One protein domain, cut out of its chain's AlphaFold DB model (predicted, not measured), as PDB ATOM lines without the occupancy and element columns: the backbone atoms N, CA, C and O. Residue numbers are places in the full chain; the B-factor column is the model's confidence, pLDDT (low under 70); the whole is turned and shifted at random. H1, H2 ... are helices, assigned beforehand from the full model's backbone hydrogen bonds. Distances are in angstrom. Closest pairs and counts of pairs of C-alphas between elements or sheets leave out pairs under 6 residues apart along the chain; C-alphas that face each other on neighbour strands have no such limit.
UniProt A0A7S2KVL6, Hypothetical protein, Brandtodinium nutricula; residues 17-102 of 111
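What this domain is: This is residues 17 to 102 of the 111 residues of the protein "Hypothetical protein" of Brandtodinium nutricula (UniProt A0A7S2KVL6). This is a loose, open arrangement in which one long helix, H2, makes one side and two shorter helices, H3 and H4, make an L-shaped corner across from it, with a long winding link, residues 49 to 84, between the two. The link turns round beyond the last residue of H2, runs back along that helix and then leads away to H3, while the very short H1 sits by the first residues of H2. The printed part has 86 residues with four named helices, in the order H1, H2, H3, H4, and no named strand; the class is all helix, though only 36 residues, under half, are in named elements. The whole is loose, with a radius of gyration of the C-alphas of 15.3 A, and spans 38 by 32 by 29 A.

Where its parts are: The printed part begins at Leu 17, with its C-alpha at (-11.836, 21.440, -62.248). H1 is residues 26 to 29 and measures 4.9 A from first to last C-alpha. H2, the longest helix, is residues 33 to 48 and measures 21.8 A, from C-alpha 33 at (-18.085, 16.821, -74.079) to C-alpha 48 at (-12.051, 34.223, -85.777). H3 is residues 85 to 91 and measures 9.9 A. H4 is residues 93 to 101 and measures 12.3 A, ending with C-alpha 101 at (-8.318, 11.010, -92.539).

How they stand to each other: H1 and H2 are close but not clearly touching, with 2 pairs of C-alphas within 8 A; their closest C-alphas, those of Ala 29 and Trp 35, are 5.9 A apart. H2 is apart from both H3 and H4, and H1 is also apart from both. H3 and H4 are close but not clearly touching, with 1 pair of C-alphas within 8 A, those of Glu 89 and Ile 96, 7.7 A apart. The lines of H3 and H4 are about perpendicular, at 88 degrees. In H2, H3 and H4 every O i to N i+4 pair is within hydrogen-bond range; H1, with 4 residues, is too short for such a pair, and its 1 pair of O i to N i+3 is within range.

The domain as a whole: The two C-alphas farthest apart, those of Gly 22 and Asn 55, are 38.1 A apart, and the first and last printed C-alphas, those of Leu 17 and Ser 102, are 29.4 A apart. The printed part has no cut. The links H1 to H2 and H3 to H4 are tight, with 3 residues and 1 residue. The link H2 to H3 is long, with 36 residues, whose C-alphas lie 5 to 22 A from the mean of the C-alphas. The mean pLDDT of the printed part is 91.2, and no printed residue is under 70.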
ATOM      1  N   LEU A  17     -10.690  22.112 -62.884       83.00
ATOM      2  CA  LEU A  17     -11.836  21.440 -62.248       83.00
ATOM      3  C   LEU A  17     -13.151  22.241 -62.326       83.00
ATOM      4  O   LEU A  17     -14.229  21.674 -62.165       83.00
ATOM      5  N   LYS A  18     -13.080  23.558 -62.566       85.94
ATOM      6  CA  LYS A  18     -14.262  24.422 -62.700       85.94
ATOM      7  C   LYS A  18     -14.969  24.275 -64.048       85.94
ATOM      8  O   LYS A  18     -16.119  24.687 -64.150       85.94
ATOM      9  N   VAL A  19     -14.289  23.742 -65.064       84.19
ATOM     10  CA  VAL A  19     -14.840  23.601 -66.421       84.19
ATOM     11  C   VAL A  19     -15.888  22.491 -66.457       84.19
ATOM     12  O   VAL A  19     -16.989  22.714 -66.944       84.19
ATOM     13  N   SER A  20     -15.568  21.329 -65.887       85.12
ATOM     14  CA  SER A  20     -16.472  20.179 -65.809       85.12
ATOM     15  C   SER A  20     -16.395  19.566 -64.405       85.12
ATOM     16  O   SER A  20     -15.470  18.797 -64.112       85.12
ATOM     17  N   PRO A  21     -17.310  19.941 -63.486       79.12
ATOM     18  CA  PRO A  21     -17.319  19.416 -62.125       79.12
ATOM     19  C   PRO A  21     -17.535  17.897 -62.131       79.12
ATOM     20  O   PRO A  21     -18.583  17.415 -62.549       79.12
ATOM     21  N   GLY A  22     -16.547  17.141 -61.652       79.50
ATOM     22  CA  GLY A  22     -16.574  15.669 -61.632       79.50
ATOM     23  C   GLY A  22     -15.530  15.017 -62.540       79.50
ATOM     24  O   GLY A  22     -15.192  13.853 -62.340       79.50
ATOM     25  N   VAL A  23     -14.940  15.778 -63.465       83.88
ATOM     26  CA  VAL A  23     -13.774  15.349 -64.239       83.88
ATOM     27  C   VAL A  23     -12.519  15.856 -63.538       83.88
ATOM     28  O   VAL A  23     -12.238  17.051 -63.542       83.88
ATOM     29  N   ALA A  24     -11.774  14.947 -62.907       84.81
ATOM     30  CA  ALA A  24     -10.556  15.283 -62.162       84.81
ATOM     31  C   ALA A  24      -9.259  14.949 -62.914       84.81
ATOM     32  O   ALA A  24      -8.191  15.416 -62.518       84.81
ATOM     33  N   THR A  25      -9.338  14.167 -63.994       87.44
ATOM     34  CA  THR A  25      -8.163  13.718 -64.746       87.44
ATOM     35  C   THR A  25      -8.183  14.147 -66.206       87.44
ATOM     36  O   THR A  25      -9.246  14.316 -66.804       87.44
ATOM     37  N   ILE A  26      -6.993  14.302 -66.793       85.56
ATOM     38  CA  ILE A  26      -6.819  14.652 -68.207       85.56
ATOM     39  C   ILE A  26      -7.384  13.525 -69.072       85.56
ATOM     40  O   ILE A  26      -8.137  13.782 -70.008       85.56
ATOM     41  N   SER A  27      -7.103  12.273 -68.716       86.50
ATOM     42  CA  SER A  27      -7.621  11.100 -69.427       86.50
ATOM     43  C   SER A  27      -9.154  11.064 -69.483       86.50
ATOM     44  O   SER A  27      -9.716  10.693 -70.513       86.50
ATOM     45  N   ALA A  28      -9.840  11.495 -68.417       86.19
ATOM     46  CA  ALA A  28     -11.296  11.631 -68.420       86.19
ATOM     47  C   ALA A  28     -11.757  12.859 -69.231       86.19
ATOM     48  O   ALA A  28     -12.708  12.761 -70.003       86.19
ATOM     49  N   ALA A  29     -11.044  13.985 -69.128       87.25
ATOM     50  CA  ALA A  29     -11.348  15.218 -69.857       87.25
ATOM     51  C   ALA A  29     -11.269  15.068 -71.383       87.25
ATOM     52  O   ALA A  29     -12.049  15.675 -72.106       87.25
ATOM     53  N   VAL A  30     -10.370  14.218 -71.888       89.44
ATOM     54  CA  VAL A  30     -10.209  13.950 -73.329       89.44
ATOM     55  C   VAL A  30     -11.495  13.408 -73.973       89.44
ATOM     56  O   VAL A  30     -11.710  13.604 -75.170       89.44
ATOM     57  N   SER A  31     -12.356  12.730 -73.212       88.69
ATOM     58  CA  SER A  31     -13.629  12.193 -73.713       88.69
ATOM     59  C   SER A  31     -14.854  12.945 -73.186       88.69
ATOM     60  O   SER A  31     -15.979  12.564 -73.499       88.69
ATOM     61  N   ASP A  32     -14.653  13.999 -72.394       89.94
ATOM     62  CA  ASP A  32     -15.736  14.770 -71.794       89.94
ATOM     63  C   ASP A  32     -16.246  15.843 -72.774       89.94
ATOM     64  O   ASP A  32     -15.456  16.677 -73.229       89.94
ATOM     65  N   PRO A  33     -17.550  15.867 -73.111       91.19
ATOM     66  CA  PRO A  33     -18.085  16.821 -74.079       91.19
ATOM     67  C   PRO A  33     -17.904  18.277 -73.636       91.19
ATOM     68  O   PRO A  33     -17.628  19.124 -74.477       91.19
ATOM     69  N   VAL A  34     -17.968  18.572 -72.330       92.56
ATOM     70  CA  VAL A  34     -17.800  19.946 -71.822       92.56
ATOM     71  C   VAL A  34     -16.380  20.450 -72.080       92.56
ATOM     72  O   VAL A  34     -16.192  21.582 -72.529       92.56
ATOM     73  N   TRP A  35     -15.371  19.606 -71.860       91.75
ATOM     74  CA  TRP A  35     -13.985  19.922 -72.202       91.75
ATOM     75  C   TRP A  35     -13.754  20.069 -73.703       91.75
ATOM     76  O   TRP A  35     -13.083  21.012 -74.130       91.75
ATOM     77  N   ILE A  36     -14.311  19.159 -74.502       92.56
ATOM     78  CA  ILE A  36     -14.198  19.210 -75.962       92.56
ATOM     79  C   ILE A  36     -14.806  20.513 -76.490       92.56
ATOM     80  O   ILE A  36     -14.165  21.203 -77.286       92.56
ATOM     81  N   ASP A  37     -15.987  20.894 -76.005       93.56
ATOM     82  CA  ASP A  37     -16.677  22.118 -76.408       93.56
ATOM     83  C   ASP A  37     -15.930  23.371 -75.944       93.56
ATOM     84  O   ASP A  37     -15.758  24.303 -76.727       93.56
ATOM     85  N   ALA A  38     -15.411  23.387 -74.712       93.81
ATOM     86  CA  ALA A  38     -14.636  24.512 -74.191       93.81
ATOM     87  C   ALA A  38     -13.367  24.774 -75.021       93.81
ATOM     88  O   ALA A  38     -13.080  25.918 -75.388       93.81
ATOM     89  N   VAL A  39     -12.619  23.718 -75.362       93.94
ATOM     90  CA  VAL A  39     -11.412  23.830 -76.194       93.94
ATOM     91  C   VAL A  39     -11.776  24.193 -77.633       93.94
ATOM     92  O   VAL A  39     -11.131  25.059 -78.226       93.94
ATOM     93  N   THR A  40     -12.832  23.591 -78.186       94.94
ATOM     94  CA  THR A  40     -13.317  23.912 -79.535       94.94
ATOM     95  C   THR A  40     -13.728  25.379 -79.627       94.94
ATOM     96  O   THR A  40     -13.295  26.067 -80.546       94.94
ATOM     97  N   ALA A  41     -14.474  25.897 -78.648       94.94
ATOM     98  CA  ALA A  41     -14.885  27.296 -78.600       94.94
ATOM     99  C   ALA A  41     -13.685  28.251 -78.520       94.94
ATOM    100  O   ALA A  41     -13.655  29.257 -79.231       94.94
ATOM    101  N   ALA A  42     -12.669  27.923 -77.714       94.69
ATOM    102  CA  ALA A  42     -11.439  28.709 -77.632       94.69
ATOM    103  C   ALA A  42     -10.679  28.735 -78.971       94.69
ATOM    104  O   ALA A  42     -10.213  29.791 -79.399       94.69
ATOM    105  N   ILE A  43     -10.596  27.592 -79.661       95.19
ATOM    106  CA  ILE A  43      -9.985  27.494 -80.992       95.19
ATOM    107  C   ILE A  43     -10.788  28.291 -82.024       95.19
ATOM    108  O   ILE A  43     -10.206  29.044 -82.801       95.19
ATOM    109  N   THR A  44     -12.117  28.180 -82.025       95.25
ATOM    110  CA  THR A  44     -12.986  28.945 -82.928       95.25
ATOM    111  C   THR A  44     -12.837  30.448 -82.702       95.25
ATOM    112  O   THR A  44     -12.733  31.194 -83.674       95.25
ATOM    113  N   ALA A  45     -12.762  30.896 -81.447       95.75
ATOM    114  CA  ALA A  45     -12.513  32.297 -81.119       95.75
ATOM    115  C   ALA A  45     -11.138  32.768 -81.623       95.75
ATOM    116  O   ALA A  45     -11.051  33.821 -82.250       95.75
ATOM    117  N   ALA A  46     -10.081  31.971 -81.424       94.94
ATOM    118  CA  ALA A  46      -8.737  32.286 -81.913       94.94
ATOM    119  C   ALA A  46      -8.662  32.330 -83.450       94.94
ATOM    120  O   ALA A  46      -8.026  33.218 -84.014       94.94
ATOM    121  N   ASN A  47      -9.343  31.407 -84.131       95.44
ATOM    122  CA  ASN A  47      -9.441  31.377 -85.591       95.44
ATOM    123  C   ASN A  47     -10.247  32.564 -86.150       95.44
ATOM    124  O   ASN A  47      -9.987  33.003 -87.267       95.44
ATOM    125  N   GLY A  48     -11.234  33.067 -85.400       94.94
ATOM    126  CA  GLY A  48     -12.051  34.223 -85.777       94.94
ATOM    127  C   GLY A  48     -11.377  35.580 -85.542       94.94
ATOM    128  O   GLY A  48     -11.821  36.585 -86.098       94.94
ATOM    129  N   ASP A  49     -10.308  35.633 -84.743       95.31
ATOM    130  CA  ASP A  49      -9.534  36.855 -84.522       95.31
ATOM    131  C   ASP A  49      -8.540  37.081 -85.669       95.31
ATOM    132  O   ASP A  49      -7.475  36.470 -85.726       95.31
ATOM    133  N   GLY A  50      -8.852  38.023 -86.563       92.06
ATOM    134  CA  GLY A  50      -8.001  38.373 -87.705       92.06
ATOM    135  C   GLY A  50      -6.611  38.919 -87.346       92.06
ATOM    136  O   GLY A  50      -5.755  39.002 -88.227       92.06
ATOM    137  N   LYS A  51      -6.347  39.283 -86.082       94.06
ATOM    138  CA  LYS A  51      -4.995  39.646 -85.621       94.06
ATOM    139  C   LYS A  51      -4.133  38.416 -85.345       94.06
ATOM    140  O   LYS A  51      -2.928  38.461 -85.576       94.06
ATOM    141  N   VAL A  52      -4.741  37.343 -84.840       92.50
ATOM    142  CA  VAL A  52      -4.063  36.080 -84.509       92.50
ATOM    143  C   VAL A  52      -4.047  35.147 -85.721       92.50
ATOM    144  O   VAL A  52      -3.027  34.529 -86.017       92.50
ATOM    145  N   CYS A  53      -5.159  35.094 -86.453       94.19
ATOM    146  CA  CYS A  53      -5.380  34.251 -87.616       94.19
ATOM    147  C   CYS A  53      -5.712  35.110 -88.856       94.19
ATOM    148  O   CYS A  53      -6.867  35.183 -89.279       94.19
ATOM    149  N   PRO A  54      -4.714  35.773 -89.475       93.12
ATOM    150  CA  PRO A  54      -4.948  36.697 -90.590       93.12
ATOM    151  C   PRO A  54      -5.411  36.009 -91.883       93.12
ATOM    152  O   PRO A  54      -5.953  36.666 -92.771       93.12
ATOM    153  N   ASN A  55      -5.170  34.704 -92.036       94.25
ATOM    154  CA  ASN A  55      -5.629  33.918 -93.180       94.25
ATOM    155  C   ASN A  55      -5.773  32.425 -92.823       94.25
ATOM    156  O   ASN A  55      -5.345  31.991 -91.755       94.25
ATOM    157  N   ASN A  56      -6.316  31.630 -93.754       91.00
ATOM    158  CA  ASN A  56      -6.581  30.196 -93.561       91.00
ATOM    159  C   ASN A  56      -5.333  29.353 -93.214       91.00
ATOM    160  O   ASN A  56      -5.462  28.294 -92.613       91.00
ATOM    161  N   ALA A  57      -4.119  29.796 -93.562       92.88
ATOM    162  CA  ALA A  57      -2.891  29.075 -93.213       92.88
ATOM    163  C   ALA A  57      -2.546  29.162 -91.713       92.88
ATOM    164  O   ALA A  57      -1.762  28.351 -91.226       92.88
ATOM    165  N   PHE A  58      -3.131  30.121 -90.986       93.19
ATOM    166  CA  PHE A  58      -2.998  30.256 -89.531       93.19
ATOM    167  C   PHE A  58      -4.139  29.564 -88.772       93.19
ATOM    168  O   PHE A  58      -4.087  29.457 -87.550       93.19
ATOM    169  N   THR A  59      -5.163  29.083 -89.483       94.81
ATOM    170  CA  THR A  59      -6.352  28.477 -88.886       94.81
ATOM    171  C   THR A  59      -6.048  27.078 -88.367       94.81
ATOM    172  O   THR A  59      -5.575  26.203 -89.096       94.81
ATOM    173  N   ILE A  60      -6.407  26.825 -87.111       94.56
ATOM    174  CA  ILE A  60      -6.407  25.479 -86.543       94.56
ATOM    175  C   ILE A  60      -7.650  24.757 -87.064       94.56
ATOM    176  O   ILE A  60      -8.764  25.013 -86.612       94.56
ATOM    177  N   GLN A  61      -7.463  23.869 -88.040       92.56
ATOM    178  CA  GLN A  61      -8.570  23.138 -88.669       92.56
ATOM    179  C   GLN A  61      -8.984  21.896 -87.877       92.56
ATOM    180  O   GLN A  61     -10.164  21.547 -87.843       92.56
ATOM    181  N   LYS A  62      -8.009  21.207 -87.276       93.94
ATOM    182  CA  LYS A  62      -8.215  19.955 -86.546       93.94
ATOM    183  C   LYS A  62      -7.287  19.872 -85.349       93.94
ATOM    184  O   LYS A  62      -6.138  20.306 -85.439       93.94
ATOM    185  N   PHE A  63      -7.750  19.267 -84.263       94.50
ATOM    186  CA  PHE A  63      -6.951  19.085 -83.057       94.50
ATOM    187  C   PHE A  63      -7.298  17.786 -82.318       94.50
ATOM    188  O   PHE A  63      -8.383  17.223 -82.470       94.50
ATOM    189  N   THR A  64      -6.356  17.335 -81.493       93.38
ATOM    190  CA  THR A  64      -6.494  16.195 -80.582       93.38
ATOM    191  C   THR A  64      -5.912  16.595 -79.232       93.38
ATOM    192  O   THR A  64      -4.847  17.210 -79.183       93.38
ATOM    193  N   ILE A  65      -6.589  16.239 -78.141       91.19
ATOM    194  CA  ILE A  65      -6.099  16.466 -76.779       91.19
ATOM    195  C   ILE A  65      -5.305  15.228 -76.356       91.19
ATOM    196  O   ILE A  65      -5.791  14.106 -76.483       91.19
ATOM    197  N   LEU A  66      -4.073  15.425 -75.885       89.88
ATOM    198  CA  LEU A  66      -3.224  14.341 -75.391       89.88
ATOM    199  C   LEU A  66      -3.343  14.216 -73.864       89.88
ATOM    200  O   LEU A  66      -3.418  15.240 -73.185       89.88
ATOM    201  N   PRO A  67      -3.286  12.991 -73.310       86.31
ATOM    202  CA  PRO A  67      -3.343  12.772 -71.862       86.31
ATOM    203  C   PRO A  67      -2.054  13.187 -71.131       86.31
ATOM    204  O   PRO A  67      -2.046  13.321 -69.912       86.31
ATOM    205  N   THR A  68      -0.950  13.385 -71.857       84.62
ATOM    206  CA  THR A  68       0.371  13.700 -71.294       84.62
ATOM    207  C   THR A  68       1.041  14.837 -72.050       84.62
ATOM    208  O   THR A  68       0.874  14.953 -73.265       84.62
ATOM    209  N   ASN A  69       1.868  15.624 -71.359       88.31
ATOM    210  CA  ASN A  69       2.631  16.702 -71.982       88.31
ATOM    211  C   ASN A  69       3.946  16.200 -72.604       88.31
ATOM    212  O   ASN A  69       4.477  15.159 -72.207       88.31
ATOM    213  N   PHE A  70       4.510  16.983 -73.528       90.88
ATOM    214  CA  PHE A  70       5.841  16.712 -74.060       90.88
ATOM    215  C   PHE A  70       6.920  16.928 -73.006       90.88
ATOM    216  O   PHE A  70       6.857  17.862 -72.203       90.88
ATOM    217  N   SER A  71       7.945  16.078 -73.029       92.06
ATOM    218  CA  SER A  71       9.027  16.152 -72.049       92.06
ATOM    219  C   SER A  71      10.390  15.761 -72.603       92.06
ATOM    220  O   SER A  71      10.514  15.071 -73.618       92.06
ATOM    221  N   GLU A  72      11.438  16.195 -71.910       90.62
ATOM    222  CA  GLU A  72      12.803  15.735 -72.167       90.62
ATOM    223  C   GLU A  72      12.993  14.262 -71.809       90.62
ATOM    224  O   GLU A  72      13.612  13.533 -72.583       90.62
ATOM    225  N   ALA A  73      12.411  13.805 -70.692       88.25
ATOM    226  CA  ALA A  73      12.486  12.412 -70.251       88.25
ATOM    227  C   ALA A  73      11.877  11.438 -71.273       88.25
ATOM    228  O   ALA A  73      12.417  10.359 -71.501       88.25
ATOM    229  N   ALA A  74      10.789  11.836 -71.944       86.44
ATOM    230  CA  ALA A  74      10.196  11.069 -73.041       86.44
ATOM    231  C   ALA A  74      10.935  11.242 -74.384       86.44
ATOM    232  O   ALA A  74      10.523  10.673 -75.394       86.44
ATOM    233  N   GLY A  75      12.009  12.038 -74.419       90.19
ATOM    234  CA  GLY A  75      12.823  12.292 -75.604       90.19
ATOM    235  C   GLY A  75      12.201  13.258 -76.614       90.19
ATOM    236  O   GLY A  75      12.790  13.466 -77.674       90.19
ATOM    237  N   GLU A  76      11.060  13.871 -76.300       92.06
ATOM    238  CA  GLU A  76      10.269  14.715 -77.208       92.06
ATOM    239  C   GLU A  76      10.762  16.164 -77.233       92.06
ATOM    240  O   GLU A  76      10.617  16.851 -78.246       92.06
ATOM    241  N   LEU A  77      11.391  16.613 -76.143       93.69
ATOM    242  CA  LEU A  77      12.016  17.929 -76.033       93.69
ATOM    243  C   LEU A  77      13.551  17.835 -76.010       93.69
ATOM    244  O   LEU A  77      14.143  16.810 -75.653       93.69
ATOM    245  N   THR A  78      14.220  18.898 -76.455       91.56
ATOM    246  CA  THR A  78      15.658  19.128 -76.229       91.56
ATOM    247  C   THR A  78      15.903  19.623 -74.798       91.56
ATOM    248  O   THR A  78      14.971  20.159 -74.204       91.56
ATOM    249  N   PRO A  79      17.155  19.586 -74.292       91.19
ATOM    250  CA  PRO A  79      17.534  20.241 -73.026       91.19
ATOM    251  C   PRO A  79      17.175  21.733 -72.941       91.19
ATOM    252  O   PRO A  79      17.068  22.320 -71.875       91.19
ATOM    253  N   THR A  80      16.988  22.371 -74.098       90.69
ATOM    254  CA  THR A  80      16.542  23.764 -74.235       90.69
ATOM    255  C   THR A  80      15.027  23.893 -74.442       90.69
ATOM    256  O   THR A  80      14.568  24.910 -74.957       90.69
ATOM    257  N   LYS A  81      14.248  22.860 -74.089       88.06
ATOM    258  CA  LYS A  81      12.778  22.775 -74.204       88.06
ATOM    259  C   LYS A  81      12.215  22.970 -75.615       88.06
ATOM    260  O   LYS A  81      11.045  23.309 -75.783       88.06
ATOM    261  N   LYS A  82      13.018  22.735 -76.657       91.38
ATOM    262  CA  LYS A  82      12.552  22.790 -78.050       91.38
ATOM    263  C   LYS A  82      11.984  21.442 -78.475       91.38
ATOM    264  O   LYS A  82      12.550  20.402 -78.153       91.38
ATOM    265  N   LEU A  83      10.908  21.460 -79.256       93.56
ATOM    266  CA  LEU A  83      10.278  20.249 -79.780       93.56
ATOM    267  C   LEU A  83      11.184  19.524 -80.786       93.56
ATOM    268  O   LEU A  83      11.584  20.094 -81.806       93.56
ATOM    269  N   LYS A  84      11.447  18.236 -80.556       94.50
ATOM    270  CA  LYS A  84      12.097  17.350 -81.529       94.50
ATOM    271  C   LYS A  84      11.056  16.806 -82.506       94.50
ATOM    272  O   LYS A  84      10.577  15.685 -82.349       94.50
ATOM    273  N   ARG A  85      10.735  17.595 -83.538       94.38
ATOM    274  CA  ARG A  85       9.666  17.300 -84.518       94.38
ATOM    275  C   ARG A  85       9.658  15.850 -85.003       94.38
ATOM    276  O   ARG A  85       8.672  15.165 -84.790       94.38
ATOM    277  N   LYS A  86      10.785  15.339 -85.513       94.06
ATOM    278  CA  LYS A  86      10.890  13.960 -86.030       94.06
ATOM    279  C   LYS A  86      10.527  12.883 -84.997       94.06
ATOM    280  O   LYS A  86       9.901  11.885 -85.345       94.06
ATOM    281  N   ALA A  87      10.928  13.066 -83.736       93.31
ATOM    282  CA  ALA A  87      10.629  12.107 -82.673       93.31
ATOM    283  C   ALA A  87       9.128  12.099 -82.349       93.31
ATOM    284  O   ALA A  87       8.522  11.033 -82.268       93.31
ATOM    285  N   VAL A  88       8.525  13.287 -82.244       93.31
ATOM    286  CA  VAL A  88       7.086  13.458 -81.996       93.31
ATOM    287  C   VAL A  88       6.258  12.962 -83.180       93.31
ATOM    288  O   VAL A  88       5.351  12.159 -82.994       93.31
ATOM    289  N   GLU A  89       6.608  13.340 -84.406       93.44
ATOM    290  CA  GLU A  89       5.950  12.863 -85.627       93.44
ATOM    291  C   GLU A  89       5.958  11.337 -85.715       93.44
ATOM    292  O   GLU A  89       4.930  10.740 -86.011       93.44
ATOM    293  N   THR A  90       7.084  10.692 -85.393       94.00
ATOM    294  CA  THR A  90       7.181   9.225 -85.394       94.00
ATOM    295  C   THR A  90       6.318   8.607 -84.293       94.00
ATOM    296  O   THR A  90       5.567   7.667 -84.551       94.00
ATOM    297  N   LYS A  91       6.387   9.146 -83.068       91.56
ATOM    298  CA  LYS A  91       5.639   8.637 -81.908       91.56
ATOM    299  C   LYS A  91       4.125   8.761 -82.094       91.56
ATOM    300  O   LYS A  91       3.386   7.844 -81.746       91.56
ATOM    301  N   PHE A  92       3.669   9.864 -82.681       91.94
ATOM    302  CA  PHE A  92       2.251  10.179 -82.867       91.94
ATOM    303  C   PHE A  92       1.775  10.001 -84.320       91.94
ATOM    304  O   PHE A  92       0.678  10.438 -84.659       91.94
ATOM    305  N   ALA A  93       2.540   9.308 -85.174       93.12
ATOM    306  CA  ALA A  93       2.240   9.135 -86.601       93.12
ATOM    307  C   ALA A  93       0.820   8.608 -86.860       93.12
ATOM    308  O   ALA A  93       0.116   9.093 -87.744       93.12
ATOM    309  N   LYS A  94       0.366   7.642 -86.048       92.44
ATOM    310  CA  LYS A  94      -0.989   7.075 -86.145       92.44
ATOM    311  C   LYS A  94      -2.077   8.111 -85.848       92.44
ATOM    312  O   LYS A  94      -3.098   8.121 -86.526       92.44
ATOM    313  N   LEU A  95      -1.864   8.972 -84.852       91.81
ATOM    314  CA  LEU A  95      -2.798  10.043 -84.489       91.81
ATOM    315  C   LEU A  95      -2.837  11.115 -85.575       91.81
ATOM    316  O   LEU A  95      -3.917  11.467 -86.038       91.81
ATOM    317  N   ILE A  96      -1.668  11.543 -86.058       92.12
ATOM    318  CA  ILE A  96      -1.552  12.500 -87.165       92.12
ATOM    319  C   ILE A  96      -2.275  11.962 -88.410       92.12
ATOM    320  O   ILE A  96      -3.094  12.661 -89.001       92.12
ATOM    321  N   GLY A  97      -2.054  10.693 -88.774       93.12
ATOM    322  CA  GLY A  97      -2.743  10.055 -89.898       93.12
ATOM    323  C   GLY A  97      -4.269  10.070 -89.753       93.12
ATOM    324  O   GLY A  97      -4.980  10.383 -90.706       93.12
ATOM    325  N   ARG A  98      -4.785   9.815 -88.544       92.12
ATOM    326  CA  ARG A  98      -6.227   9.909 -88.256       92.12
ATOM    327  C   ARG A  98      -6.753  11.332 -88.349       92.12
ATOM    328  O   ARG A  98      -7.857  11.521 -88.847       92.12
ATOM    329  N   MET A  99      -5.976  12.328 -87.921       92.44
ATOM    330  CA  MET A  99      -6.359  13.728 -88.092       92.44
ATOM    331  C   MET A  99      -6.548  14.068 -89.570       92.44
ATOM    332  O   MET A  99      -7.555  14.671 -89.939       92.44
ATOM    333  N   TYR A 100      -5.638  13.626 -90.439       91.81
ATOM    334  CA  TYR A 100      -5.781  13.847 -91.878       91.81
ATOM    335  C   TYR A 100      -6.948  13.066 -92.496       91.81
ATOM    336  O   TYR A 100      -7.638  13.620 -93.348       91.81
ATOM    337  N   ALA A 101      -7.220  11.842 -92.036       92.00
ATOM    338  CA  ALA A 101      -8.318  11.010 -92.539       92.00
ATOM    339  C   ALA A 101      -9.717  11.400 -92.012       92.00
ATOM    340  O   ALA A 101     -10.721  11.048 -92.626       92.00
ATOM    341  N   SER A 102      -9.802  12.104 -90.880       90.19
ATOM    342  CA  SER A 102     -11.069  12.541 -90.279       90.19
ATOM    343  C   SER A 102     -11.662  13.759 -90.999       90.19
ATOM    344  O   SER A 102     -10.929  14.585 -91.537       90.19
TER     345      SER A 102